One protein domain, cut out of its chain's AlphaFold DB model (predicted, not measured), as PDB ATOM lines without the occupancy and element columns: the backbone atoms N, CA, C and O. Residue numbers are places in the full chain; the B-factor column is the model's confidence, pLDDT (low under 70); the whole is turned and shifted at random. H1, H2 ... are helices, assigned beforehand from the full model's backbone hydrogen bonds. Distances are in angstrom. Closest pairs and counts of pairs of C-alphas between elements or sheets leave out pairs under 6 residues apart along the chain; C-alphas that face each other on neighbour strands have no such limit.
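AT A GLANCE: This is residues 450 to 635 of the 635 residues of the protein "LANO_0F07052g1_1" of Lachancea nothofagi CBS 11611 (UniProt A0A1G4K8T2). A compact body of helices gathers round H5, and from it a long arm sticks out: residues 606 to 635, the later part of the longest helix, H9, with the small helix H10 near its tip. In the body H1, H3, H5, H6 and H9 form a bundle that goes up and down, each helix running against the one before it in the chain, some pairs nearly aligned and others crossed. The short helices H2, H4, H7 and H8 lie round the bundle, as does a looping stretch without a named element, residues 499 to 518. The printed part has 186 residues with ten named helices, H1 to H10 in chain order, and no named strand; its class is all helix. The whole is loose, with a radius of gyration of the C-alphas of 21.3 A, and the arm makes the length of its 77 by 36 by 32 A spans.

HOW THE PARTS SIT: Begin with H9, residues 592 to 619, and look at its residues 594 to 605, which touch residues 539 to 546 of H5, residues 532 to 547. Their closest C-alphas, those of Val 601 and Ile 543, are 6.1 A apart, and the two run the same way at a shallow tilt of 22 degrees. H5 is the hub, touching four helices. Now find H1, residues 451 to 469: it touches H5 at a steep tilt of 41 degrees, the same way, with the C-alphas of Leu 465 and Leu 540 closest at 6.2 A. Residues 465 to 469 of H1 also touch H9, the closest C-alphas being those of Thr 469 and Cys 597, 5.4 A. Residues 453 to 461 of H1 touch H3, residues 486 to 498, opposite ways at a steep tilt of 50 degrees; the closest C-alphas, of Ser 457 and Tyr 488, are 5.5 A apart. H3 and H5 only just touch, with 3 pairs of C-alphas within 8 A, the closest being Leu 489 and Ile 537, 7.3 A. On from H3 you reach H6, residues 554 to 573, which touches H3 the same way at a shallow tilt of 14 degrees, with the C-alphas of His 497 and Ile 570 closest at 6.2 A; H6 and H1 are apart. H8, residues 582 to 589, touches residues 532 to 535 of H5, closest at the C-alphas of Phe 532 and Ile 588, 6.4 A. H4, residues 519 to 527, touches residues 592 to 593 of H9, closest at the C-alphas of Asn 520 and Leu 593, 6.3 A. H7, residues 575 to 580, and H8 meet only through their link. H2, residues 477 to 480, is close to H1 but not clearly touching, the closest C-alphas being Leu 468 and Ser 480, 8.0 A. H10, residues 625 to 633, touches no helix. Every O i to N i+4 pair is within hydrogen-bond range in H1, H3 and H5 to H10, against 4 of 5 in H4; H2 is too short for such a pair.

IN THESE COORDINATES: Find C-alpha 592 at (-50.426, 8.835, 50.963); from there H9 runs 39.8 A to C-alpha 619 at (-20.146, -3.738, 28.324). H6 is 28.6 A long, H1 26.8 A, H5 22.0 A and H3 18.2 A. H4 is 12.7 A, H10 12.5 A, H8 10.7 A, H7 8.7 A and H2 4.9 A. H1 begins at C-alpha 451, (-48.331, 34.437, 56.034).

THE WHOLE: The two C-alphas farthest apart, of Asp 510 and Ser 633, are 76.8 A apart. Without the free arm, the body of 156 residues spans 37 by 32 by 31 A. The printed part has no cut and ends at residue 635, the chain's last. The link from H3 to H4, 20 residues, is long. Mean pLDDT of the printed part is 84.9; residues 509 to 511, 513 and 607 to 635 are under 70.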
ATOM      1  N   ASP A 450     -44.683  37.318  54.599       91.56
ATOM      2  CA  ASP A 450     -46.059  37.367  55.082       91.56
ATOM      3  C   ASP A 450     -46.732  35.992  54.975       91.56
ATOM      4  O   ASP A 450     -46.457  35.199  54.068       91.56
ATOM      5  N   ARG A 451     -47.650  35.728  55.906       92.69
ATOM      6  CA  ARG A 451     -48.331  34.437  56.034       92.69
ATOM      7  C   ARG A 451     -49.020  33.987  54.744       92.69
ATOM      8  O   ARG A 451     -48.932  32.815  54.395       92.69
ATOM      9  N   GLU A 452     -49.665  34.894  54.011       92.50
ATOM     10  CA  GLU A 452     -50.351  34.552  52.756       92.50
ATOM     11  C   GLU A 452     -49.348  34.115  51.672       92.50
ATOM     12  O   GLU A 452     -49.567  33.123  50.977       92.50
ATOM     13  N   THR A 453     -48.206  34.798  51.554       94.25
ATOM     14  CA  THR A 453     -47.122  34.394  50.639       94.25
ATOM     15  C   THR A 453     -46.555  33.014  50.996       94.25
ATOM     16  O   THR A 453     -46.290  32.206  50.095       94.25
ATOM     17  N   ALA A 454     -46.416  32.702  52.288       95.31
ATOM     18  CA  ALA A 454     -46.036  31.367  52.744       95.31
ATOM     19  C   ALA A 454     -47.120  30.319  52.422       95.31
ATOM     20  O   ALA A 454     -46.800  29.268  51.870       95.31
ATOM     21  N   GLU A 455     -48.400  30.610  52.668       95.25
ATOM     22  CA  GLU A 455     -49.529  29.724  52.345       95.25
ATOM     23  C   GLU A 455     -49.579  29.366  50.856       95.25
ATOM     24  O   GLU A 455     -49.629  28.189  50.489       95.25
ATOM     25  N   LEU A 456     -49.494  30.370  49.982       95.38
ATOM     26  CA  LEU A 456     -49.481  30.177  48.531       95.38
ATOM     27  C   LEU A 456     -48.268  29.354  48.076       95.38
ATOM     28  O   LEU A 456     -48.394  28.479  47.213       95.38
ATOM     29  N   SER A 457     -47.099  29.599  48.674       97.19
ATOM     30  CA  SER A 457     -45.868  28.861  48.371       97.19
ATOM     31  C   SER A 457     -45.945  27.407  48.848       97.19
ATOM     32  O   SER A 457     -45.553  26.511  48.106       97.19
ATOM     33  N   ILE A 458     -46.527  27.145  50.024       97.56
ATOM     34  CA  ILE A 458     -46.803  25.792  50.532       97.56
ATOM     35  C   ILE A 458     -47.663  25.016  49.536       97.56
ATOM     36  O   ILE A 458     -47.302  23.906  49.144       97.56
ATOM     37  N   VAL A 459     -48.781  25.598  49.094       97.00
ATOM     38  CA  VAL A 459     -49.700  24.920  48.170       97.00
ATOM     39  C   VAL A 459     -49.027  24.666  46.816       97.00
ATOM     40  O   VAL A 459     -49.171  23.583  46.249       97.00
ATOM     41  N   LEU A 460     -48.230  25.616  46.313       97.88
ATOM     42  CA  LEU A 460     -47.464  25.456  45.071       97.88
ATOM     43  C   LEU A 460     -46.460  24.304  45.172       97.88
ATOM     44  O   LEU A 460     -46.351  23.479  44.258       97.88
ATOM     45  N   LEU A 461     -45.720  24.245  46.276       98.44
ATOM     46  CA  LEU A 461     -44.729  23.208  46.536       98.44
ATOM     47  C   LEU A 461     -45.386  21.831  46.693       98.44
ATOM     48  O   LEU A 461     -44.878  20.854  46.146       98.44
ATOM     49  N   PHE A 462     -46.557  21.753  47.320       98.25
ATOM     50  CA  PHE A 462     -47.351  20.527  47.368       98.25
ATOM     51  C   PHE A 462     -47.822  20.062  45.986       98.25
ATOM     52  O   PHE A 462     -47.670  18.885  45.670       98.25
ATOM     53  N   TYR A 463     -48.326  20.957  45.128       97.88
ATOM     54  CA  TYR A 463     -48.645  20.587  43.740       97.88
ATOM     55  C   TYR A 463     -47.414  20.168  42.948       97.88
ATOM     56  O   TYR A 463     -47.497  19.315  42.065       97.88
ATOM     57  N   THR A 464     -46.257  20.757  43.255       98.06
ATOM     58  CA  THR A 464     -44.994  20.335  42.652       98.06
ATOM     59  C   THR A 464     -44.662  18.911  43.079       98.06
ATOM     60  O   THR A 464     -44.358  18.098  42.209       98.06
ATOM     61  N   LEU A 465     -44.779  18.595  44.370       98.12
ATOM     62  CA  LEU A 465     -44.587  17.245  44.887       98.12
ATOM     63  C   LEU A 465     -45.560  16.263  44.222       98.12
ATOM     64  O   LEU A 465     -45.105  15.325  43.579       98.12
ATOM     65  N   GLU A 466     -46.870  16.528  44.280       96.56
ATOM     66  CA  GLU A 466     -47.924  15.698  43.668       96.56
ATOM     67  C   GLU A 466     -47.599  15.405  42.203       96.56
ATOM     68  O   GLU A 466     -47.425  14.246  41.829       96.56
ATOM     69  N   ARG A 467     -47.351  16.442  41.398       95.94
ATOM     70  CA  ARG A 467     -46.964  16.302  39.989       95.94
ATOM     71  C   ARG A 467     -45.716  15.442  39.782       95.94
ATOM     72  O   ARG A 467     -45.677  14.656  38.838       95.94
ATOM     73  N   LEU A 468     -44.685  15.623  40.607       96.38
ATOM     74  CA  LEU A 468     -43.428  14.885  40.480       96.38
ATOM     75  C   LEU A 468     -43.544  13.446  40.983       96.38
ATOM     76  O   LEU A 468     -42.732  12.629  40.569       96.38
ATOM     77  N   THR A 469     -44.527  13.098  41.813       95.69
ATOM     78  CA  THR A 469     -44.748  11.706  42.248       95.69
ATOM     79  C   THR A 469     -45.466  10.840  41.214       95.69
ATOM     80  O   THR A 469     -45.274   9.629  41.221       95.69
ATOM     81  N   LEU A 470     -46.211  11.441  40.281       94.00
ATOM     82  CA  LEU A 470     -46.970  10.713  39.259       94.00
ATOM     83  C   LEU A 470     -46.065   9.946  38.284       94.00
ATOM     84  O   LEU A 470     -44.994  10.425  37.888       94.00
ATOM     85  N   ASP A 471     -46.546   8.798  37.808       89.50
ATOM     86  CA  ASP A 471     -45.850   7.993  36.799       89.50
ATOM     87  C   ASP A 471     -45.802   8.692  35.443       89.50
ATOM     88  O   ASP A 471     -44.768   8.697  34.774       89.50
ATOM     89  N   SER A 472     -46.876   9.404  35.091       85.69
ATOM     90  CA  SER A 472     -46.957  10.222  33.876       85.69
ATOM     91  C   SER A 472     -45.881  11.317  33.794       85.69
ATOM     92  O   SER A 472     -45.636  11.849  32.709       85.69
ATOM     93  N   CYS A 473     -45.202  11.644  34.899       86.88
ATOM     94  CA  CYS A 473     -44.100  12.598  34.910       86.88
ATOM     95  C   CYS A 473     -42.902  12.130  34.065       86.88
ATOM     96  O   CYS A 473     -42.207  12.985  33.519       86.88
ATOM     97  N   SER A 474     -42.644  10.820  33.933       87.81
ATOM     98  CA  SER A 474     -41.474  10.312  33.189       87.81
ATOM     99  C   SER A 474     -41.502  10.729  31.716       87.81
ATOM    100  O   SER A 474     -40.519  11.256  31.195       87.81
ATOM    101  N   ARG A 475     -42.658  10.624  31.053       90.75
ATOM    102  CA  ARG A 475     -42.805  11.058  29.654       90.75
ATOM    103  C   ARG A 475     -42.747  12.576  29.465       90.75
ATOM    104  O   ARG A 475     -42.443  13.039  28.369       90.75
ATOM    105  N   PHE A 476     -43.018  13.344  30.520       95.56
ATOM    106  CA  PHE A 476     -42.946  14.806  30.525       95.56
ATOM    107  C   PHE A 476     -41.665  15.323  31.182       95.56
ATOM    108  O   PHE A 476     -41.595  16.495  31.537       95.56
ATOM    109  N   THR A 477     -40.635  14.487  31.336       94.31
ATOM    110  CA  THR A 477     -39.362  14.875  31.965       94.31
ATOM    111  C   THR A 477     -38.739  16.107  31.296       94.31
ATOM    112  O   THR A 477     -38.302  17.032  31.983       94.31
ATOM    113  N   TRP A 478     -38.810  16.180  29.961       94.88
ATOM    114  CA  TRP A 478     -38.366  17.332  29.165       94.88
ATOM    115  C   TRP A 478     -39.086  18.645  29.518       94.88
ATOM    116  O   TRP A 478     -38.504  19.707  29.357       94.88
ATOM    117  N   TYR A 479     -40.329  18.587  30.004       96.62
ATOM    118  CA  TYR A 479     -41.103  19.752  30.440       96.62
ATOM    119  C   TYR A 479     -40.911  20.007  31.941       96.62
ATOM    120  O   TYR A 479     -40.672  21.137  32.366       96.62
ATOM    121  N   SER A 480     -40.934  18.943  32.751       95.38
ATOM    122  CA  SER A 480     -40.726  18.988  34.200       95.38
ATOM    123  C   SER A 480     -39.365  19.563  34.590       95.38
ATOM    124  O   SER A 480     -39.281  20.173  35.656       95.38
ATOM    125  N   ARG A 481     -38.322  19.462  33.749       92.62
ATOM    126  CA  ARG A 481     -37.035  20.143  34.000       92.62
ATOM    127  C   ARG A 481     -37.187  21.653  34.197       92.62
ATOM    128  O   ARG A 481     -36.439  22.236  34.970       92.62
ATOM    129  N   GLY A 482     -38.199  22.274  33.580       88.94
ATOM    130  CA  GLY A 482     -38.521  23.693  33.758       88.94
ATOM    131  C   GLY A 482     -39.087  24.036  35.145       88.94
ATOM    132  O   GLY A 482     -39.455  25.174  35.420       88.94
ATOM    133  N   SER A 483     -39.190  23.081  36.065       86.62
ATOM    134  CA  SER A 483     -39.746  23.325  37.397       86.62
ATOM    135  C   SER A 483     -38.765  24.071  38.299       86.62
ATOM    136  O   SER A 483     -38.103  23.491  39.151       86.62
ATOM    137  N   THR A 484     -38.723  25.388  38.147       82.69
ATOM    138  CA  THR A 484     -37.958  26.305  38.997       82.69
ATOM    139  C   THR A 484     -38.712  26.573  40.299       82.69
ATOM    140  O   THR A 484     -39.590  27.438  40.385       82.69
ATOM    141  N   VAL A 485     -38.424  25.766  41.321       93.75
ATOM    142  CA  VAL A 485     -39.065  25.863  42.645       93.75
ATOM    143  C   VAL A 485     -38.242  26.632  43.677       93.75
ATOM    144  O   VAL A 485     -38.754  26.921  44.753       93.75
ATOM    145  N   MET A 486     -37.002  27.006  43.342       94.31
ATOM    146  CA  MET A 486     -36.017  27.553  44.286       94.31
ATOM    147  C   MET A 486     -36.526  28.764  45.064       94.31
ATOM    148  O   MET A 486     -36.427  28.787  46.283       94.31
ATOM    149  N   GLN A 487     -37.161  29.725  44.388       93.88
ATOM    150  CA  GLN A 487     -37.703  30.911  45.057       93.88
ATOM    151  C   GLN A 487     -38.791  30.559  46.089       93.88
ATOM    152  O   GLN A 487     -38.887  31.199  47.125       93.88
ATOM    153  N   TYR A 488     -39.586  29.516  45.839       96.56
ATOM    154  CA  TYR A 488     -40.665  29.098  46.738       96.56
ATOM    155  C   TYR A 488     -40.134  28.250  47.892       96.56
ATOM    156  O   TYR A 488     -40.615  28.379  49.012       96.56
ATOM    157  N   LEU A 489     -39.102  27.434  47.641       97.50
ATOM    158  CA  LEU A 489     -38.340  26.785  48.707       97.50
ATOM    159  C   LEU A 489     -37.727  27.838  49.634       97.50
ATOM    160  O   LEU A 489     -37.898  27.736  50.842       97.50
ATOM    161  N   PHE A 490     -37.101  28.879  49.078       95.94
ATOM    162  CA  PHE A 490     -36.510  29.968  49.853       95.94
ATOM    163  C   PHE A 490     -37.534  30.676  50.751       95.94
ATOM    164  O   PHE A 490     -37.283  30.836  51.941       95.94
ATOM    165  N   ILE A 491     -38.720  31.009  50.218       95.94
ATOM    166  CA  ILE A 491     -39.825  31.598  50.998       95.94
ATOM    167  C   ILE A 491     -40.167  30.727  52.215       95.94
ATOM    168  O   ILE A 491     -40.254  31.234  53.332       95.94
ATOM    169  N   ILE A 492     -40.348  29.415  52.024       97.62
ATOM    170  CA  ILE A 492     -40.743  28.515  53.117       97.62
ATOM    171  C   ILE A 492     -39.607  28.271  54.100       97.62
ATOM    172  O   ILE A 492     -39.853  28.239  55.300       97.62
ATOM    173  N   LEU A 493     -38.372  28.138  53.622       97.56
ATOM    174  CA  LEU A 493     -37.196  28.024  54.480       97.56
ATOM    175  C   LEU A 493     -37.077  29.252  55.388       97.56
ATOM    176  O   LEU A 493     -37.029  29.116  56.609       97.56
ATOM    177  N   LYS A 494     -37.152  30.452  54.810       94.94
ATOM    178  CA  LYS A 494     -37.112  31.703  55.568       94.94
ATOM    179  C   LYS A 494     -38.266  31.813  56.565       94.94
ATOM    180  O   LYS A 494     -38.048  32.157  57.722       94.94
ATOM    181  N   ASN A 495     -39.481  31.446  56.161       96.31
ATOM    182  CA  ASN A 495     -40.632  31.436  57.060       96.31
ATOM    183  C   ASN A 495     -40.504  30.393  58.195       96.31
ATOM    184  O   ASN A 495     -40.894  30.681  59.322       96.31
ATOM    185  N   ILE A 496     -39.926  29.214  57.946       97.12
ATOM    186  CA  ILE A 496     -39.613  28.231  58.997       97.12
ATOM    187  C   ILE A 496     -38.612  28.815  59.996       97.12
ATOM    188  O   ILE A 496     -38.800  28.655  61.197       97.12
ATOM    189  N   HIS A 497     -37.576  29.504  59.516       96.31
ATOM    190  CA  HIS A 497     -36.600  30.153  60.387       96.31
ATOM    191  C   HIS A 497     -37.243  31.247  61.255       96.31
ATOM    192  O   HIS A 497     -37.053  31.261  62.468       96.31
ATOM    193  N   GLN A 498     -38.048  32.125  60.651       94.62
ATOM    194  CA  GLN A 498     -38.700  33.241  61.346       94.62
ATOM    195  C   GLN A 498     -39.806  32.769  62.302       94.62
ATOM    196  O   GLN A 498     -39.965  33.309  63.401       94.62
ATOM    197  N   HIS A 499     -40.580  31.758  61.898       96.12
ATOM    198  CA  HIS A 499     -41.773  31.288  62.603       96.12
ATOM    199  C   HIS A 499     -41.869  29.740  62.607       96.12
ATOM    200  O   HIS A 499     -42.750  29.134  61.971       96.12
ATOM    201  N   PRO A 500     -41.002  29.048  63.375       95.38
ATOM    202  CA  PRO A 500     -40.862  27.585  63.325       95.38
ATOM    203  C   PRO A 500     -42.098  26.814  63.806       95.38
ATOM    204  O   PRO A 500     -42.299  25.662  63.418       95.38
ATOM    205  N   ASN A 501     -42.943  27.449  64.624       95.19
ATOM    206  CA  ASN A 501     -44.177  26.876  65.173       95.19
ATOM    207  C   ASN A 501     -45.453  27.480  64.567       95.19
ATOM    208  O   ASN A 501     -46.541  27.246  65.088       95.19
ATOM    209  N   GLU A 502     -45.339  28.264  63.491       95.94
ATOM    210  CA  GLU A 502     -46.508  28.837  62.823       95.94
ATOM    211  C   GLU A 502     -47.465  27.747  62.329       95.94
ATOM    212  O   GLU A 502     -47.044  26.722  61.780       95.94
ATOM    213  N   ILE A 503     -48.757  27.979  62.564       95.75
ATOM    214  CA  ILE A 503     -49.848  27.062  62.251       95.75
ATOM    215  C   ILE A 503     -50.528  27.536  60.971       95.75
ATOM    216  O   ILE A 503     -51.024  28.659  60.900       95.75
ATOM    217  N   TYR A 504     -50.627  26.631  60.005       94.00
ATOM    218  CA  TYR A 504     -51.293  26.854  58.733       94.00
ATOM    219  C   TYR A 504     -52.564  26.015  58.653       94.00
ATOM    220  O   TYR A 504     -52.520  24.790  58.535       94.00
ATOM    221  N   ASP A 505     -53.715  26.683  58.737       90.19
ATOM    222  CA  ASP A 505     -55.025  26.042  58.677       90.19
ATOM    223  C   ASP A 505     -55.768  26.409  57.395       90.19
ATOM    224  O   ASP A 505     -56.489  27.401  57.327       90.19
ATOM    225  N   PHE A 506     -55.644  25.551  56.390       89.00
ATOM    226  CA  PHE A 506     -56.307  25.744  55.104       89.00
ATOM    227  C   PHE A 506     -57.787  25.320  55.106       89.00
ATOM    228  O   PHE A 506     -58.458  25.446  54.083       89.00
ATOM    229  N   SER A 507     -58.316  24.818  56.232       83.94
ATOM    230  CA  SER A 507     -59.751  24.518  56.368       83.94
ATOM    231  C   SER A 507     -60.594  25.771  56.632       83.94
ATOM    232  O   SER A 507     -61.785  25.789  56.328       83.94
ATOM    233  N   ARG A 508     -59.968  26.831  57.156       71.19
ATOM    234  CA  ARG A 508     -60.571  28.133  57.460       71.19
ATOM    235  C   ARG A 508     -60.015  29.167  56.488       71.19
ATOM    236  O   ARG A 508     -59.178  29.985  56.849       71.19
ATOM    237  N   SER A 509     -60.387  29.058  55.218       61.47
ATOM    238  CA  SER A 509     -59.902  29.980  54.189       61.47
ATOM    239  C   SER A 509     -60.535  31.366  54.369       61.47
ATOM    240  O   SER A 509     -61.504  31.689  53.686       61.47
ATOM    241  N   ASP A 510     -59.941  32.201  55.222       64.88
ATOM    242  CA  ASP A 510     -60.147  33.661  55.225       64.88
ATOM    243  C   ASP A 510     -59.372  34.346  54.080       64.88
ATOM    244  O   ASP A 510     -59.385  35.570  53.933       64.88
ATOM    245  N   ASN A 511     -58.684  33.556  53.247       66.75
ATOM    246  CA  ASN A 511     -57.922  34.057  52.118       66.75
ATOM    247  C   ASN A 511     -58.843  34.767  51.135       66.75
ATOM    248  O   ASN A 511     -59.830  34.209  50.651       66.75
ATOM    249  N   LYS A 512     -58.454  35.995  50.781       70.50
ATOM    250  CA  LYS A 512     -59.125  36.804  49.758       70.50
ATOM    251  C   LYS A 512     -59.254  36.061  48.430       70.50
ATOM    252  O   LYS A 512     -60.155  36.340  47.643       70.50
ATOM    253  N   ILE A 513     -58.350  35.113  48.191       67.50
ATOM    254  CA  ILE A 513     -58.322  34.282  47.002       67.50
ATOM    255  C   ILE A 513     -58.482  32.810  47.410       67.50
ATOM    256  O   ILE A 513     -57.563  32.227  47.993       67.50
ATOM    257  N   PRO A 514     -59.601  32.163  47.043       76.38
ATOM    258  CA  PRO A 514     -59.830  30.761  47.362       76.38
ATOM    259  C   PRO A 514     -59.006  29.859  46.437       76.38
ATOM    260  O   PRO A 514     -59.428  29.533  45.329       76.38
ATOM    261  N   VAL A 515     -57.830  29.416  46.875       78.44
ATOM    262  CA  VAL A 515     -57.083  28.375  46.155       78.44
ATOM    263  C   VAL A 515     -57.706  27.019  46.463       78.44
ATOM    264  O   VAL A 515     -57.824  26.620  47.619       78.44
ATOM    265  N   ILE A 516     -58.088  26.277  45.425       86.81
ATOM    266  CA  ILE A 516     -58.624  24.925  45.597       86.81
ATOM    267  C   ILE A 516     -57.466  23.966  45.834       86.81
ATOM    268  O   ILE A 516     -56.618  23.779  44.962       86.81
ATOM    269  N   ILE A 517     -57.470  23.326  46.999       91.50
ATOM    270  CA  ILE A 517     -56.430  22.395  47.443       91.50
ATOM    271  C   ILE A 517     -56.906  20.955  47.208       91.50
ATOM    272  O   ILE A 517     -58.090  20.650  47.362       91.50
ATOM    273  N   SER A 518     -56.011  20.058  46.779       91.88
ATOM    274  CA  SER A 518     -56.375  18.653  46.559       91.88
ATOM    275  C   SER A 518     -56.609  17.953  47.901       91.88
ATOM    276  O   SER A 518     -56.032  18.321  48.927       91.88
ATOM    277  N   LYS A 519     -57.459  16.919  47.909       93.19
ATOM    278  CA  LYS A 519     -57.750  16.147  49.129       93.19
ATOM    279  C   LYS A 519     -56.483  15.525  49.726       93.19
ATOM    280  O   LYS A 519     -56.344  15.501  50.944       93.19
ATOM    281  N   ASN A 520     -55.551  15.092  48.876       93.38
ATOM    282  CA  ASN A 520     -54.269  14.518  49.290       93.38
ATOM    283  C   ASN A 520     -53.405  15.539  50.039       93.38
ATOM    284  O   ASN A 520     -52.822  15.222  51.074       93.38
ATOM    285  N   ILE A 521     -53.365  16.777  49.545       95.44
ATOM    286  CA  ILE A 521     -52.619  17.868  50.176       95.44
ATOM    287  C   ILE A 521     -53.258  18.243  51.521       95.44
ATOM    288  O   ILE A 521     -52.559  18.326  52.530       95.44
ATOM    289  N   LEU A 522     -54.588  18.393  51.566       95.38
ATOM    290  CA  LEU A 522     -55.307  18.671  52.814       95.38
ATOM    291  C   LEU A 522     -55.104  17.565  53.856       95.38
ATOM    292  O   LEU A 522     -54.929  17.869  55.034       95.38
ATOM    293  N   ALA A 523     -55.085  16.297  53.439       95.50
ATOM    294  CA  ALA A 523     -54.809  15.178  54.334       95.50
ATOM    295  C   ALA A 523     -53.424  15.302  54.988       95.50
ATOM    296  O   ALA A 523     -53.313  15.091  56.190       95.50
ATOM    297  N   CYS A 524     -52.396  15.713  54.236       96.25
ATOM    298  CA  CYS A 524     -51.049  15.929  54.773       96.25
ATOM    299  C   CYS A 524     -51.002  17.075  55.794       96.25
ATOM    300  O   CYS A 524     -50.398  16.943  56.856       96.25
ATOM    301  N   ILE A 525     -51.655  18.194  55.477       96.06
ATOM    302  CA  ILE A 525     -51.692  19.396  56.320       96.06
ATOM    303  C   ILE A 525     -52.450  19.136  57.629       96.06
ATOM    304  O   ILE A 525     -52.037  19.600  58.690       96.06
ATOM    305  N   ASN A 526     -53.553  18.389  57.569       95.88
ATOM    306  CA  ASN A 526     -54.433  18.179  58.718       95.88
ATOM    307  C   ASN A 526     -53.862  17.228  59.780       95.88
ATOM    308  O   ASN A 526     -54.362  17.247  60.903       95.88
ATOM    309  N   VAL A 527     -52.834  16.429  59.465       96.56
ATOM    310  CA  VAL A 527     -52.150  15.592  60.472       96.56
ATOM    311  C   VAL A 527     -51.438  16.458  61.512       96.56
ATOM    312  O   VAL A 527     -51.554  16.203  62.706       96.56
ATOM    313  N   ASP A 528     -50.727  17.496  61.070       96.56
ATOM    314  CA  ASP A 528     -50.120  18.508  61.939       96.56
ATOM    315  C   ASP A 528     -49.943  19.800  61.144       96.56
ATOM    316  O   ASP A 528     -49.074  19.886  60.275       96.56
ATOM    317  N   LYS A 529     -50.734  20.816  61.497       96.00
ATOM    318  CA  LYS A 529     -50.830  22.113  60.810       96.00
ATOM    319  C   LYS A 529     -49.558  22.973  60.876       96.00
ATOM    320  O   LYS A 529     -49.504  24.012  60.227       96.00
ATOM    321  N   SER A 530     -48.552  22.588  61.658       95.75
ATOM    322  CA  SER A 530     -47.291  23.330  61.802       95.75
ATOM    323  C   SER A 530     -46.104  22.573  61.204       95.75
ATOM    324  O   SER A 530     -45.305  23.142  60.452       95.75
ATOM    325  N   SER A 531     -46.017  21.275  61.501       97.19
ATOM    326  CA  SER A 531     -44.836  20.447  61.259       97.19
ATOM    327  C   SER A 531     -44.778  19.879  59.840       97.19
ATOM    328  O   SER A 531     -43.704  19.469  59.394       97.19
ATOM    329  N   PHE A 532     -45.893  19.881  59.092       97.56
ATOM    330  CA  PHE A 532     -45.917  19.337  57.727       97.56
ATOM    331  C   PHE A 532     -44.921  20.040  56.795       97.56
ATOM    332  O   PHE A 532     -44.413  19.411  55.870       97.56
ATOM    333  N   ARG A 533     -44.613  21.324  57.044       97.62
ATOM    334  CA  ARG A 533     -43.695  22.131  56.223       97.62
ATOM    335  C   ARG A 533     -42.291  21.527  56.184       97.62
ATOM    336  O   ARG A 533     -41.692  21.462  55.117       97.62
ATOM    337  N   TYR A 534     -41.802  21.014  57.313       98.31
ATOM    338  CA  TYR A 534     -40.500  20.345  57.380       98.31
ATOM    339  C   TYR A 534     -40.487  19.069  56.534       98.31
ATOM    340  O   TYR A 534     -39.550  18.840  55.773       98.31
ATOM    341  N   VAL A 535     -41.546  18.256  56.621       98.31
ATOM    342  CA  VAL A 535     -41.665  17.029  55.816       98.31
ATOM    343  C   VAL A 535     -41.766  17.366  54.331       98.31
ATOM    344  O   VAL A 535     -41.043  16.785  53.532       98.31
ATOM    345  N   LEU A 536     -42.594  18.347  53.964       98.56
ATOM    346  CA  LEU A 536     -42.745  18.804  52.585       98.56
ATOM    347  C   LEU A 536     -41.404  19.203  51.963       98.56
ATOM    348  O   LEU A 536     -41.086  18.747  50.867       98.56
ATOM    349  N   ILE A 537     -40.620  20.026  52.662       98.56
ATOM    350  CA  ILE A 537     -39.309  20.472  52.184       98.56
ATOM    351  C   ILE A 537     -38.353  19.286  52.029       98.56
ATOM    352  O   ILE A 537     -37.756  19.133  50.968       98.56
ATOM    353  N   GLU A 538     -38.248  18.412  53.031       98.12
ATOM    354  CA  GLU A 538     -37.391  17.221  52.966       98.12
ATOM    355  C   GLU A 538     -37.739  16.310  51.780       98.12
ATOM    356  O   GLU A 538     -36.858  15.926  51.010       98.12
ATOM    357  N   GLU A 539     -39.022  15.989  51.590       98.06
ATOM    358  CA  GLU A 539     -39.441  15.116  50.490       98.06
ATOM    359  C   GLU A 539     -39.266  15.778  49.118       98.06
ATOM    360  O   GLU A 539     -38.863  15.116  48.158       98.06
ATOM    361  N   LEU A 540     -39.460  17.097  49.028       98.00
ATOM    362  CA  LEU A 540     -39.157  17.847  47.813       98.00
ATOM    363  C   LEU A 540     -37.670  17.815  47.473       98.00
ATOM    364  O   LEU A 540     -37.330  17.520  46.333       98.00
ATOM    365  N   PHE A 541     -36.769  18.072  48.423       97.25
ATOM    366  CA  PHE A 541     -35.333  18.029  48.134       97.25
ATOM    367  C   PHE A 541     -34.892  16.656  47.617       97.25
ATOM    368  O   PHE A 541     -34.137  16.601  46.646       97.25
ATOM    369  N   LYS A 542     -35.415  15.563  48.188       96.19
ATOM    370  CA  LYS A 542     -35.126  14.201  47.712       96.19
ATOM    371  C   LYS A 542     -35.625  13.966  46.288       96.19
ATOM    372  O   LYS A 542     -34.870  13.483  45.447       96.19
ATOM    373  N   ILE A 543     -36.887  14.292  45.995       96.00
ATOM    374  CA  ILE A 543     -37.444  14.020  44.662       96.00
ATOM    375  C   ILE A 543     -36.851  14.945  43.592       96.00
ATOM    376  O   ILE A 543     -36.633  14.499  42.468       96.00
ATOM    377  N   LEU A 544     -36.544  16.203  43.928       95.38
ATOM    378  CA  LEU A 544     -35.874  17.145  43.029       95.38
ATOM    379  C   LEU A 544     -34.458  16.676  42.699       95.38
ATOM    380  O   LEU A 544     -34.090  16.674  41.528       95.38
ATOM    381  N   GLU A 545     -33.695  16.228  43.699       93.38
ATOM    382  CA  GLU A 545     -32.349  15.682  43.505       93.38
ATOM    383  C   GLU A 545     -32.346  14.475  42.570       93.38
ATOM    384  O   GLU A 545     -31.494  14.377  41.694       93.38
ATOM    385  N   VAL A 546     -33.307  13.564  42.725       91.75
ATOM    386  CA  VAL A 546     -33.330  12.333  41.929       91.75
ATOM    387  C   VAL A 546     -33.930  12.556  40.536       91.75
ATOM    388  O   VAL A 546     -33.437  11.983  39.566       91.75
ATOM    389  N   LYS A 547     -34.987  13.374  40.402       91.69
ATOM    390  CA  LYS A 547     -35.697  13.560  39.123       91.69
ATOM    391  C   LYS A 547     -35.221  14.746  38.291       91.69
ATOM    392  O   LYS A 547     -35.207  14.633  37.070       91.69
ATOM    393  N   LEU A 548     -34.932  15.894  38.909       93.12
ATOM    394  CA  LEU A 548     -34.748  17.157  38.182       93.12
ATOM    395  C   LEU A 548     -33.309  17.661  38.168       93.12
ATOM    396  O   LEU A 548     -32.878  18.141  37.126       93.12
ATOM    397  N   ALA A 549     -32.553  17.507  39.259       91.44
ATOM    398  CA  ALA A 549     -31.158  17.944  39.318       91.44
ATOM    399  C   ALA A 549     -30.280  17.374  38.183       91.44
ATOM    400  O   ALA A 549     -29.504  18.142  37.615       91.44
ATOM    401  N   PRO A 550     -30.450  16.111  37.731       91.19
ATOM    402  CA  PRO A 550     -29.734  15.600  36.561       91.19
ATOM    403  C   PRO A 550     -30.003  16.374  35.261       91.19
ATOM    404  O   PRO A 550     -29.209  16.293  34.330       91.19
ATOM    405  N   LEU A 551     -31.131  17.080  35.160       91.31
ATOM    406  CA  LEU A 551     -31.605  17.772  33.955       91.31
ATOM    407  C   LEU A 551     -31.306  19.276  33.969       91.31
ATOM    408  O   LEU A 551     -31.550  19.960  32.970       91.31
ATOM    409  N   TRP A 552     -30.860  19.802  35.106       90.31
ATOM    410  CA  TRP A 552     -30.584  21.217  35.295       90.31
ATOM    411  C   TRP A 552     -29.207  21.599  34.765       90.31
ATOM    412  O   TRP A 552     -28.271  20.791  34.745       90.31
ATOM    413  N   ASP A 553     -29.108  22.838  34.289       87.12
ATOM    414  CA  ASP A 553     -27.819  23.449  33.988       87.12
ATOM    415  C   ASP A 553     -27.085  23.834  35.283       87.12
ATOM    416  O   ASP A 553     -27.581  23.610  36.391       87.12
ATOM    417  N   ASP A 554     -25.869  24.355  35.145       84.69
ATOM    418  CA  ASP A 554     -24.999  24.653  36.291       84.69
ATOM    419  C   ASP A 554     -25.592  25.745  37.175       84.69
ATOM    420  O   ASP A 554     -25.529  25.654  38.395       84.69
ATOM    421  N   SER A 555     -26.236  26.743  36.567       84.56
ATOM    422  CA  SER A 555     -26.869  27.844  37.290       84.56
ATOM    423  C   SER A 555     -28.008  27.334  38.176       84.56
ATOM    424  O   SER A 555     -28.063  27.639  39.371       84.56
ATOM    425  N   ASP A 556     -28.916  26.535  37.612       87.44
ATOM    426  CA  ASP A 556     -30.024  25.939  38.364       87.44
ATOM    427  C   ASP A 556     -29.516  24.974  39.452       87.44
ATOM    428  O   ASP A 556     -30.065  24.936  40.561       87.44
ATOM    429  N   LEU A 557     -28.448  24.221  39.169       88.50
ATOM    430  CA  LEU A 557     -27.852  23.287  40.121       88.50
ATOM    431  C   LEU A 557     -27.149  24.001  41.283       88.50
ATOM    432  O   LEU A 557     -27.351  23.630  42.441       88.50
ATOM    433  N   ASN A 558     -26.388  25.057  41.006       85.94
ATOM    434  CA  ASN A 558     -25.749  25.880  42.033       85.94
ATOM    435  C   ASN A 558     -26.800  26.502  42.952       85.94
ATOM    436  O   ASN A 558     -26.676  26.450  44.179       85.94
ATOM    437  N   MET A 559     -27.901  26.990  42.373       88.19
ATOM    438  CA  MET A 559     -29.026  27.497  43.150       88.19
ATOM    439  C   MET A 559     -29.662  26.405  44.022       88.19
ATOM    440  O   MET A 559     -29.974  26.649  45.187       88.19
ATOM    441  N   PHE A 560     -29.821  25.184  43.505       91.44
ATOM    442  CA  PHE A 560     -30.310  24.050  44.292       91.44
ATOM    443  C   PHE A 560     -29.398  23.723  45.482       91.44
ATOM    444  O   PHE A 560     -29.880  23.523  46.600       91.44
ATOM    445  N   VAL A 561     -28.082  23.700  45.259       88.88
ATOM    446  CA  VAL A 561     -27.070  23.442  46.293       88.88
ATOM    447  C   VAL A 561     -27.079  24.540  47.360       88.88
ATOM    448  O   VAL A 561     -26.993  24.237  48.557       88.88
ATOM    449  N   LEU A 562     -27.242  25.803  46.962       88.31
ATOM    450  CA  LEU A 562     -27.419  26.920  47.889       88.31
ATOM    451  C   LEU A 562     -28.678  26.731  48.744       88.31
ATOM    452  O   LEU A 562     -28.595  26.781  49.971       88.31
ATOM    453  N   MET A 563     -29.824  26.431  48.121       93.81
ATOM    454  CA  MET A 563     -31.079  26.186  48.845       93.81
ATOM    455  C   MET A 563     -30.963  25.012  49.822       93.81
ATOM    456  O   MET A 563     -31.497  25.079  50.929       93.81
ATOM    457  N   ARG A 564     -30.241  23.948  49.452       94.44
ATOM    458  CA  ARG A 564     -29.959  22.819  50.348       94.44
ATOM    459  C   ARG A 564     -29.132  23.253  51.552       94.44
ATOM    460  O   ARG A 564     -29.466  22.890  52.670       94.44
ATOM    461  N   SER A 565     -28.108  24.070  51.329       92.62
ATOM    462  CA  SER A 565     -27.237  24.554  52.405       92.62
ATOM    463  C   SER A 565     -28.009  25.433  53.396       92.62
ATOM    464  O   SER A 565     -27.843  25.295  54.605       92.62
ATOM    465  N   ILE A 566     -28.912  26.282  52.892       94.50
ATOM    466  CA  ILE A 566     -29.839  27.072  53.716       94.50
ATOM    467  C   ILE A 566     -30.768  26.150  54.515       94.50
ATOM    468  O   ILE A 566     -30.932  26.340  55.720       94.50
ATOM    469  N   LYS A 567     -31.350  25.124  53.877       96.94
ATOM    470  CA  LYS A 567     -32.182  24.125  54.565       96.94
ATOM    471  C   LYS A 567     -31.417  23.451  55.702       96.94
ATOM    472  O   LYS A 567     -31.930  23.399  56.814       96.94
ATOM    473  N   ASP A 568     -30.223  22.933  55.432       96.69
ATOM    474  CA  ASP A 568     -29.427  22.204  56.422       96.69
ATOM    475  C   ASP A 568     -29.089  23.102  57.618       96.69
ATOM    476  O   ASP A 568     -29.330  22.717  58.762       96.69
ATOM    477  N   ARG A 569     -28.690  24.353  57.359       96.81
ATOM    478  CA  ARG A 569     -28.446  25.344  58.411       96.81
ATOM    479  C   ARG A 569     -29.686  25.617  59.268       96.81
ATOM    480  O   ARG A 569     -29.595  25.639  60.493       96.81
ATOM    481  N   ILE A 570     -30.856  25.790  58.653       97.19
ATOM    482  CA  ILE A 570     -32.118  26.012  59.380       97.19
ATOM    483  C   ILE A 570     -32.507  24.782  60.204       97.19
ATOM    484  O   ILE A 570     -33.024  24.926  61.313       97.19
ATOM    485  N   TRP A 571     -32.258  23.576  59.695       97.81
ATOM    486  CA  TRP A 571     -32.513  22.337  60.428       97.81
ATOM    487  C   TRP A 571     -31.610  22.212  61.649       97.81
ATOM    488  O   TRP A 571     -32.103  21.842  62.713       97.81
ATOM    489  N   ASP A 572     -30.334  22.574  61.528       97.31
ATOM    490  CA  ASP A 572     -29.402  22.596  62.656       97.31
ATOM    491  C   ASP A 572     -29.860  23.574  63.743       97.31
ATOM    492  O   ASP A 572     -29.902  23.210  64.920       97.31
ATOM    493  N   LEU A 573     -30.302  24.775  63.351       96.56
ATOM    494  CA  LEU A 573     -30.865  25.768  64.274       96.56
ATOM    495  C   LEU A 573     -32.156  25.286  64.963       96.56
ATOM    496  O   LEU A 573     -32.464  25.722  66.068       96.56
ATOM    497  N   ASN A 574     -32.906  24.369  64.341       96.44
ATOM    498  CA  ASN A 574     -34.171  23.835  64.860       96.44
ATOM    499  C   ASN A 574     -34.065  22.388  65.381       96.44
ATOM    500  O   ASN A 574     -35.085  21.751  65.663       96.44
ATOM    501  N   LYS A 575     -32.848  21.849  65.528       97.19
ATOM    502  CA  LYS A 575     -32.600  20.420  65.779       97.19
ATOM    503  C   LYS A 575     -33.306  19.888  67.024       97.19
ATOM    504  O   LYS A 575     -33.901  18.812  66.983       97.19
ATOM    505  N   GLU A 576     -33.283  20.638  68.123       97.00
ATOM    506  CA  GLU A 576     -33.938  20.241  69.376       97.00
ATOM    507  C   GLU A 576     -35.463  20.149  69.223       97.00
ATOM    508  O   GLU A 576     -36.073  19.154  69.624       97.00
ATOM    509  N   SER A 577     -36.076  21.138  68.563       94.94
ATOM    510  CA  SER A 577     -37.517  21.149  68.278       94.94
ATOM    511  C   SER A 577     -37.922  19.986  67.369       94.94
ATOM    512  O   SER A 577     -38.921  19.309  67.616       94.94
ATOM    513  N   LEU A 578     -37.116  19.695  66.344       96.19
ATOM    514  CA  LEU A 578     -37.356  18.581  65.424       96.19
ATOM    515  C   LEU A 578     -37.251  17.219  66.114       96.19
ATOM    516  O   LEU A 578     -38.082  16.342  65.868       96.19
ATOM    517  N   ASN A 579     -36.279  17.051  67.011       96.94
ATOM    518  CA  ASN A 579     -36.132  15.830  67.800       96.94
ATOM    519  C   ASN A 579     -37.353  15.598  68.702       96.94
ATOM    520  O   ASN A 579     -37.886  14.484  68.741       96.94
ATOM    521  N   ALA A 580     -37.850  16.658  69.348       97.06
ATOM    522  CA  ALA A 580     -39.056  16.601  70.171       97.06
ATOM    523  C   ALA A 580     -40.312  16.209  69.363       97.06
ATOM    524  O   ALA A 580     -41.177  15.500  69.873       97.06
ATOM    525  N   LYS A 581     -40.393  16.604  68.084       96.81
ATOM    526  CA  LYS A 581     -41.526  16.312  67.181       96.81
ATOM    527  C   LYS A 581     -41.343  15.048  66.327       96.81
ATOM    528  O   LYS A 581     -42.119  14.802  65.402       96.81
ATOM    529  N   SER A 582     -40.339  14.217  66.604       96.69
ATOM    530  CA  SER A 582     -39.975  13.077  65.745       96.69
ATOM    531  C   SER A 582     -41.117  12.079  65.485       96.69
ATOM    532  O   SER A 582     -41.249  11.575  64.366       96.69
ATOM    533  N   SER A 583     -41.981  11.815  66.471       96.50
ATOM    534  CA  SER A 583     -43.166  10.954  66.322       96.50
ATOM    535  C   SER A 583     -44.230  11.574  65.407       96.50
ATOM    536  O   SER A 583     -44.753  10.892  64.524       96.50
ATOM    537  N   GLN A 584     -44.490  12.876  65.547       96.56
ATOM    538  CA  GLN A 584     -45.412  13.628  64.689       96.56
ATOM    539  C   GLN A 584     -44.918  13.643  63.239       96.56
ATOM    540  O   GLN A 584     -45.672  13.322  62.324       96.56
ATOM    541  N   LEU A 585     -43.625  13.905  63.020       97.38
ATOM    542  CA  LEU A 585     -43.021  13.891  61.685       97.38
ATOM    543  C   LEU A 585     -43.113  12.510  61.010       97.38
ATOM    544  O   LEU A 585     -43.251  12.434  59.789       97.38
ATOM    545  N   LYS A 586     -43.050  11.411  61.776       97.25
ATOM    546  CA  LYS A 586     -43.301  10.052  61.258       97.25
ATOM    547  C   LYS A 586     -44.765   9.863  60.860       97.25
ATOM    548  O   LYS A 586     -45.023   9.325  59.787       97.25
ATOM    549  N   SER A 587     -45.704  10.356  61.671       97.75
ATOM    550  CA  SER A 587     -47.133  10.327  61.337       97.75
ATOM    551  C   SER A 587     -47.427  11.089  60.044       97.75
ATOM    552  O   SER A 587     -48.141  10.582  59.189       97.75
ATOM    553  N   ILE A 588     -46.834  12.269  59.845       97.62
ATOM    554  CA  ILE A 588     -47.022  13.057  58.616       97.62
ATOM    555  C   ILE A 588     -46.473  12.304  57.399       97.62
ATOM    556  O   ILE A 588     -47.151  12.210  56.385       97.62
ATOM    557  N   ARG A 589     -45.280  11.700  57.491       97.62
ATOM    558  CA  ARG A 589     -44.702  10.895  56.395       97.62
ATOM    559  C   ARG A 589     -45.548   9.681  56.006       97.62
ATOM    560  O   ARG A 589     -45.404   9.192  54.895       97.62
ATOM    561  N   SER A 590     -46.434   9.216  56.888       97.06
ATOM    562  CA  SER A 590     -47.374   8.138  56.566       97.06
ATOM    563  C   SER A 590     -48.545   8.578  55.674       97.06
ATOM    564  O   SER A 590     -49.313   7.734  55.224       97.06
ATOM    565  N   CYS A 591     -48.699   9.876  55.384       97.50
ATOM    566  CA  CYS A 591     -49.729  10.331  54.459       97.50
ATOM    567  C   CYS A 591     -49.482   9.797  53.036       97.50
ATOM    568  O   CYS A 591     -48.328   9.762  52.596       97.50
ATOM    569  N   PRO A 592     -50.549   9.480  52.271       95.88
ATOM    570  CA  PRO A 592     -50.426   8.835  50.963       95.88
ATOM    571  C   PRO A 592     -49.476   9.552  49.999       95.88
ATOM    572  O   PRO A 592     -48.645   8.910  49.369       95.88
ATOM    573  N   LEU A 593     -49.535  10.887  49.929       96.56
ATOM    574  CA  LEU A 593     -48.688  11.670  49.026       96.56
ATOM    575  C   LEU A 593     -47.188  11.536  49.352       96.56
ATOM    576  O   LEU A 593     -46.366  11.407  48.443       96.56
ATOM    577  N   PHE A 594     -46.818  11.546  50.634       97.81
ATOM    578  CA  PHE A 594     -45.421  11.380  51.046       97.81
ATOM    579  C   PHE A 594     -44.948   9.934  50.884       97.81
ATOM    580  O   PHE A 594     -43.817   9.723  50.450       97.81
ATOM    581  N   GLN A 595     -45.818   8.951  51.130       97.00
ATOM    582  CA  GLN A 595     -45.522   7.545  50.841       97.00
ATOM    583  C   GLN A 595     -45.274   7.319  49.347       97.00
ATOM    584  O   GLN A 595     -44.255   6.741  48.987       97.00
ATOM    585  N   SER A 596     -46.135   7.852  48.472       95.56
ATOM    586  CA  SER A 596     -45.922   7.800  47.020       95.56
ATOM    587  C   SER A 596     -44.600   8.455  46.613       95.56
ATOM    588  O   SER A 596     -43.907   7.945  45.735       95.56
ATOM    589  N   CYS A 597     -44.213   9.556  47.265       96.56
ATOM    590  CA  CYS A 597     -42.906  10.172  47.049       96.56
ATOM    591  C   CYS A 597     -41.751   9.249  47.446       96.56
ATOM    592  O   CYS A 597     -40.807   9.113  46.670       96.56
ATOM    593  N   HIS A 598     -41.813   8.617  48.621       95.44
ATOM    594  CA  HIS A 598     -40.784   7.676  49.080       95.44
ATOM    595  C   HIS A 598     -40.637   6.505  48.123       95.44
ATOM    596  O   HIS A 598     -39.547   6.310  47.597       95.44
ATOM    597  N   THR A 599     -41.739   5.819  47.806       95.31
ATOM    598  CA  THR A 599     -41.741   4.712  46.842       95.31
ATOM    599  C   THR A 599     -41.107   5.145  45.526       95.31
ATOM    600  O   THR A 599     -40.220   4.469  45.016       95.31
ATOM    601  N   LYS A 600     -41.465   6.330  45.011       94.06
ATOM    602  CA  LYS A 600     -40.916   6.798  43.738       94.06
ATOM    603  C   LYS A 600     -39.426   7.125  43.797       94.06
ATOM    604  O   LYS A 600     -38.714   6.897  42.820       94.06
ATOM    605  N   VAL A 601     -38.955   7.701  44.900       93.94
ATOM    606  CA  VAL A 601     -37.529   7.977  45.113       93.94
ATOM    607  C   VAL A 601     -36.745   6.669  45.214       93.94
ATOM    608  O   VAL A 601     -35.683   6.558  44.596       93.94
ATOM    609  N   ASP A 602     -37.279   5.678  45.926       93.06
ATOM    610  CA  ASP A 602     -36.656   4.366  46.094       93.06
ATOM    611  C   ASP A 602     -36.598   3.599  44.767       93.06
ATOM    612  O   ASP A 602     -35.524   3.124  44.397       93.06
ATOM    613  N   ASP A 603     -37.683   3.593  43.986       89.75
ATOM    614  CA  ASP A 603     -37.726   2.992  42.647       89.75
ATOM    615  C   ASP A 603     -36.631   3.564  41.735       89.75
ATOM    616  O   ASP A 603     -35.911   2.838  41.048       89.75
ATOM    617  N   LEU A 604     -36.469   4.890  41.727       86.19
ATOM    618  CA  LEU A 604     -35.482   5.559  40.877       86.19
ATOM    619  C   LEU A 604     -34.044   5.275  41.320       86.19
ATOM    620  O   LEU A 604     -33.156   5.132  40.474       86.19
ATOM    621  N   ARG A 605     -33.809   5.167  42.631       84.81
ATOM    622  CA  ARG A 605     -32.501   4.792  43.183       84.81
ATOM    623  C   ARG A 605     -32.168   3.334  42.874       84.81
ATOM    624  O   ARG A 605     -31.053   3.071  42.422       84.81
ATOM    625  N   ALA A 606     -33.130   2.423  43.026       78.50
ATOM    626  CA  ALA A 606     -32.977   1.003  42.710       78.50
ATOM    627  C   ALA A 606     -32.653   0.783  41.224       78.50
ATOM    628  O   ALA A 606     -31.673   0.115  40.888       78.50
ATOM    629  N   VAL A 607     -33.391   1.450  40.326       66.44
ATOM    630  CA  VAL A 607     -33.136   1.404  38.876       66.44
ATOM    631  C   VAL A 607     -31.734   1.922  38.531       66.44
ATOM    632  O   VAL A 607     -31.128   1.427  37.582       66.44
ATOM    633  N   SER A 608     -31.187   2.879  39.291       57.84
ATOM    634  CA  SER A 608     -29.841   3.409  39.044       57.84
ATOM    635  C   SER A 608     -28.728   2.390  39.319       57.84
ATOM    636  O   SER A 608     -27.757   2.360  38.568       57.84
ATOM    637  N   PHE A 609     -28.881   1.530  40.331       43.12
ATOM    638  CA  PHE A 609     -27.854   0.564  40.727       43.12
ATOM    639  C   PHE A 609     -27.909  -0.699  39.861       43.12
ATOM    640  O   PHE A 609     -26.902  -1.129  39.302       43.12
ATOM    641  N   GLU A 610     -29.108  -1.242  39.651       46.38
ATOM    642  CA  GLU A 610     -29.301  -2.506  38.938       46.38
ATOM    643  C   GLU A 610     -29.130  -2.358  37.415       46.38
ATOM    644  O   GLU A 610     -28.583  -3.246  36.762       46.38
ATOM    645  N   LYS A 611     -29.506  -1.205  36.826       49.78
ATOM    646  CA  LYS A 611     -29.152  -0.898  35.425       49.78
ATOM    647  C   LYS A 611     -27.679  -0.543  35.252       49.78
ATOM    648  O   LYS A 611     -27.187  -0.734  34.148       49.78
ATOM    649  N   CYS A 612     -26.986  -0.026  36.270       42.97
ATOM    650  CA  CYS A 612     -25.533   0.166  36.197       42.97
ATOM    651  C   CYS A 612     -24.802  -1.179  36.233       42.97
ATOM    652  O   CYS A 612     -23.935  -1.389  35.395       42.97
ATOM    653  N   LEU A 613     -25.219  -2.115  37.093       41.78
ATOM    654  CA  LEU A 613     -24.712  -3.492  37.091       41.78
ATOM    655  C   LEU A 613     -25.007  -4.210  35.769       41.78
ATOM    656  O   LEU A 613     -24.092  -4.746  35.159       41.78
ATOM    657  N   LYS A 614     -26.237  -4.116  35.247       47.59
ATOM    658  CA  LYS A 614     -26.577  -4.708  33.941       47.59
ATOM    659  C   LYS A 614     -25.876  -4.022  32.764       47.59
ATOM    660  O   LYS A 614     -25.507  -4.704  31.818       47.59
ATOM    661  N   ARG A 615     -25.662  -2.697  32.783       41.84
ATOM    662  CA  ARG A 615     -24.867  -2.010  31.740       41.84
ATOM    663  C   ARG A 615     -23.389  -2.379  31.810       41.84
ATOM    664  O   ARG A 615     -22.793  -2.552  30.758       41.84
ATOM    665  N   TRP A 616     -22.825  -2.545  33.002       38.91
ATOM    666  CA  TRP A 616     -21.451  -3.028  33.166       38.91
ATOM    667  C   TRP A 616     -21.292  -4.490  32.741       38.91
ATOM    668  O   TRP A 616     -20.310  -4.822  32.085       38.91
ATOM    669  N   GLU A 617     -22.272  -5.350  33.020       38.44
ATOM    670  CA  GLU A 617     -22.254  -6.736  32.540       38.44
ATOM    671  C   GLU A 617     -22.391  -6.810  31.010       38.44
ATOM    672  O   GLU A 617     -21.668  -7.580  30.380       38.44
ATOM    673  N   PHE A 618     -23.206  -5.953  30.381       36.88
ATOM    674  CA  PHE A 618     -23.312  -5.890  28.915       36.88
ATOM    675  C   PHE A 618     -22.118  -5.220  28.217       36.88
ATOM    676  O   PHE A 618     -21.825  -5.577  27.082       36.88
ATOM    677  N   GLU A 619     -21.399  -4.300  28.864       35.59
ATOM    678  CA  GLU A 619     -20.146  -3.738  28.324       35.59
ATOM    679  C   GLU A 619     -18.942  -4.684  28.514       35.59
ATOM    680  O   GLU A 619     -17.912  -4.505  27.867       35.59
ATOM    681  N   SER A 620     -19.085  -5.734  29.338       34.25
ATOM    682  CA  SER A 620     -18.078  -6.794  29.520       34.25
ATOM    683  C   SER A 620     -18.269  -8.021  28.614       34.25
ATOM    684  O   SER A 620     -17.368  -8.855  28.515       34.25
ATOM    685  N   ILE A 621     -19.396  -8.121  27.900       35.22
ATOM    686  CA  ILE A 621     -19.599  -9.127  26.852       35.22
ATOM    687  C   ILE A 621     -19.183  -8.486  25.528       35.22
ATOM    688  O   ILE A 621     -19.961  -7.790  24.885       35.22
ATOM    689  N   THR A 622     -17.908  -8.683  25.189       36.44
ATOM    690  CA  THR A 622     -17.338  -8.680  23.833       36.44
ATOM    691  C   THR A 622     -18.263  -8.140  22.739       36.44
ATOM    692  O   THR A 622     -19.150  -8.841  22.254       36.44
ATOM    693  N   PHE A 623     -17.986  -6.909  22.300       37.84
ATOM    694  CA  PHE A 623     -18.353  -6.399  20.979       37.84
ATOM    695  C   PHE A 623     -17.948  -7.435  19.907       37.84
ATOM    696  O   PHE A 623     -16.806  -7.453  19.446       37.84
ATOM    697  N   GLU A 624     -18.870  -8.319  19.517       43.84
ATOM    698  CA  GLU A 624     -18.714  -9.221  18.372       43.84
ATOM    699  C   GLU A 624     -18.780  -8.391  17.084       43.84
ATOM    700  O   GLU A 624     -19.811  -8.262  16.420       43.84
ATOM    701  N   SER A 625     -17.635  -7.806  16.743       43.56
ATOM    702  CA  SER A 625     -17.355  -7.152  15.463       43.56
ATOM    703  C   SER A 625     -17.698  -8.038  14.252       43.56
ATOM    704  O   SER A 625     -18.060  -7.516  13.200       43.56
ATOM    705  N   GLU A 626     -17.709  -9.365  14.413       37.50
ATOM    706  CA  GLU A 626     -18.127 -10.325  13.382       37.50
ATOM    707  C   GLU A 626     -19.615 -10.224  13.013       37.50
ATOM    708  O   GLU A 626     -19.966 -10.399  11.846       37.50
ATOM    709  N   LYS A 627     -20.502  -9.853  13.946       38.78
ATOM    710  CA  LYS A 627     -21.948  -9.739  13.676       38.78
ATOM    711  C   LYS A 627     -22.310  -8.461  12.918       38.78
ATOM    712  O   LYS A 627     -23.246  -8.451  12.126       38.78
ATOM    713  N   ILE A 628     -21.536  -7.395  13.129       41.38
ATOM    714  CA  ILE A 628     -21.662  -6.134  12.382       41.38
ATOM    715  C   ILE A 628     -21.095  -6.299  10.967       41.38
ATOM    716  O   ILE A 628     -21.679  -5.791  10.016       41.38
ATOM    717  N   MET A 629     -20.011  -7.064  10.804       36.91
ATOM    718  CA  MET A 629     -19.474  -7.382   9.478       36.91
ATOM    719  C   MET A 629     -20.391  -8.329   8.690       36.91
ATOM    720  O   MET A 629     -20.532  -8.142   7.488       36.91
ATOM    721  N   SER A 630     -21.088  -9.260   9.352       34.12
ATOM    722  CA  SER A 630     -22.104 -10.114   8.711       34.12
ATOM    723  C   SER A 630     -23.325  -9.327   8.210       34.12
ATOM    724  O   SER A 630     -23.906  -9.689   7.193       34.12
ATOM    725  N   TRP A 631     -23.716  -8.241   8.885       36.91
ATOM    726  CA  TRP A 631     -24.793  -7.355   8.414       36.91
ATOM    727  C   TRP A 631     -24.373  -6.457   7.246       36.91
ATOM    728  O   TRP A 631     -25.229  -6.011   6.489       36.91
ATOM    729  N   LEU A 632     -23.073  -6.196   7.092       34.62
ATOM    730  CA  LEU A 632     -22.520  -5.404   5.991       34.62
ATOM    731  C   LEU A 632     -22.109  -6.251   4.779       34.62
ATOM    732  O   LEU A 632     -21.873  -5.681   3.722       34.62
ATOM    733  N   SER A 633     -22.008  -7.578   4.915       35.53
ATOM    734  CA  SER A 633     -21.687  -8.486   3.805       35.53
ATOM    735  C   SER A 633     -22.909  -9.020   3.052       35.53
ATOM    736  O   SER A 633     -22.740  -9.578   1.973       35.53
ATOM    737  N   ASP A 634     -24.112  -8.848   3.611       38.56
ATOM    738  CA  ASP A 634     -25.390  -9.236   2.988       38.56
ATOM    739  C   ASP A 634     -26.160  -8.029   2.390       38.56
ATOM    740  O   ASP A 634     -27.348  -8.132   2.071       38.56
ATOM    741  N   ILE A 635     -25.474  -6.892   2.209       38.84
ATOM    742  CA  ILE A 635     -25.853  -5.746   1.356       38.84
ATOM    743  C   ILE A 635     -24.818  -5.664   0.234       38.84
ATOM    744  O   ILE A 635     -25.226  -5.423  -0.926       38.84
TER     745      ILE A 635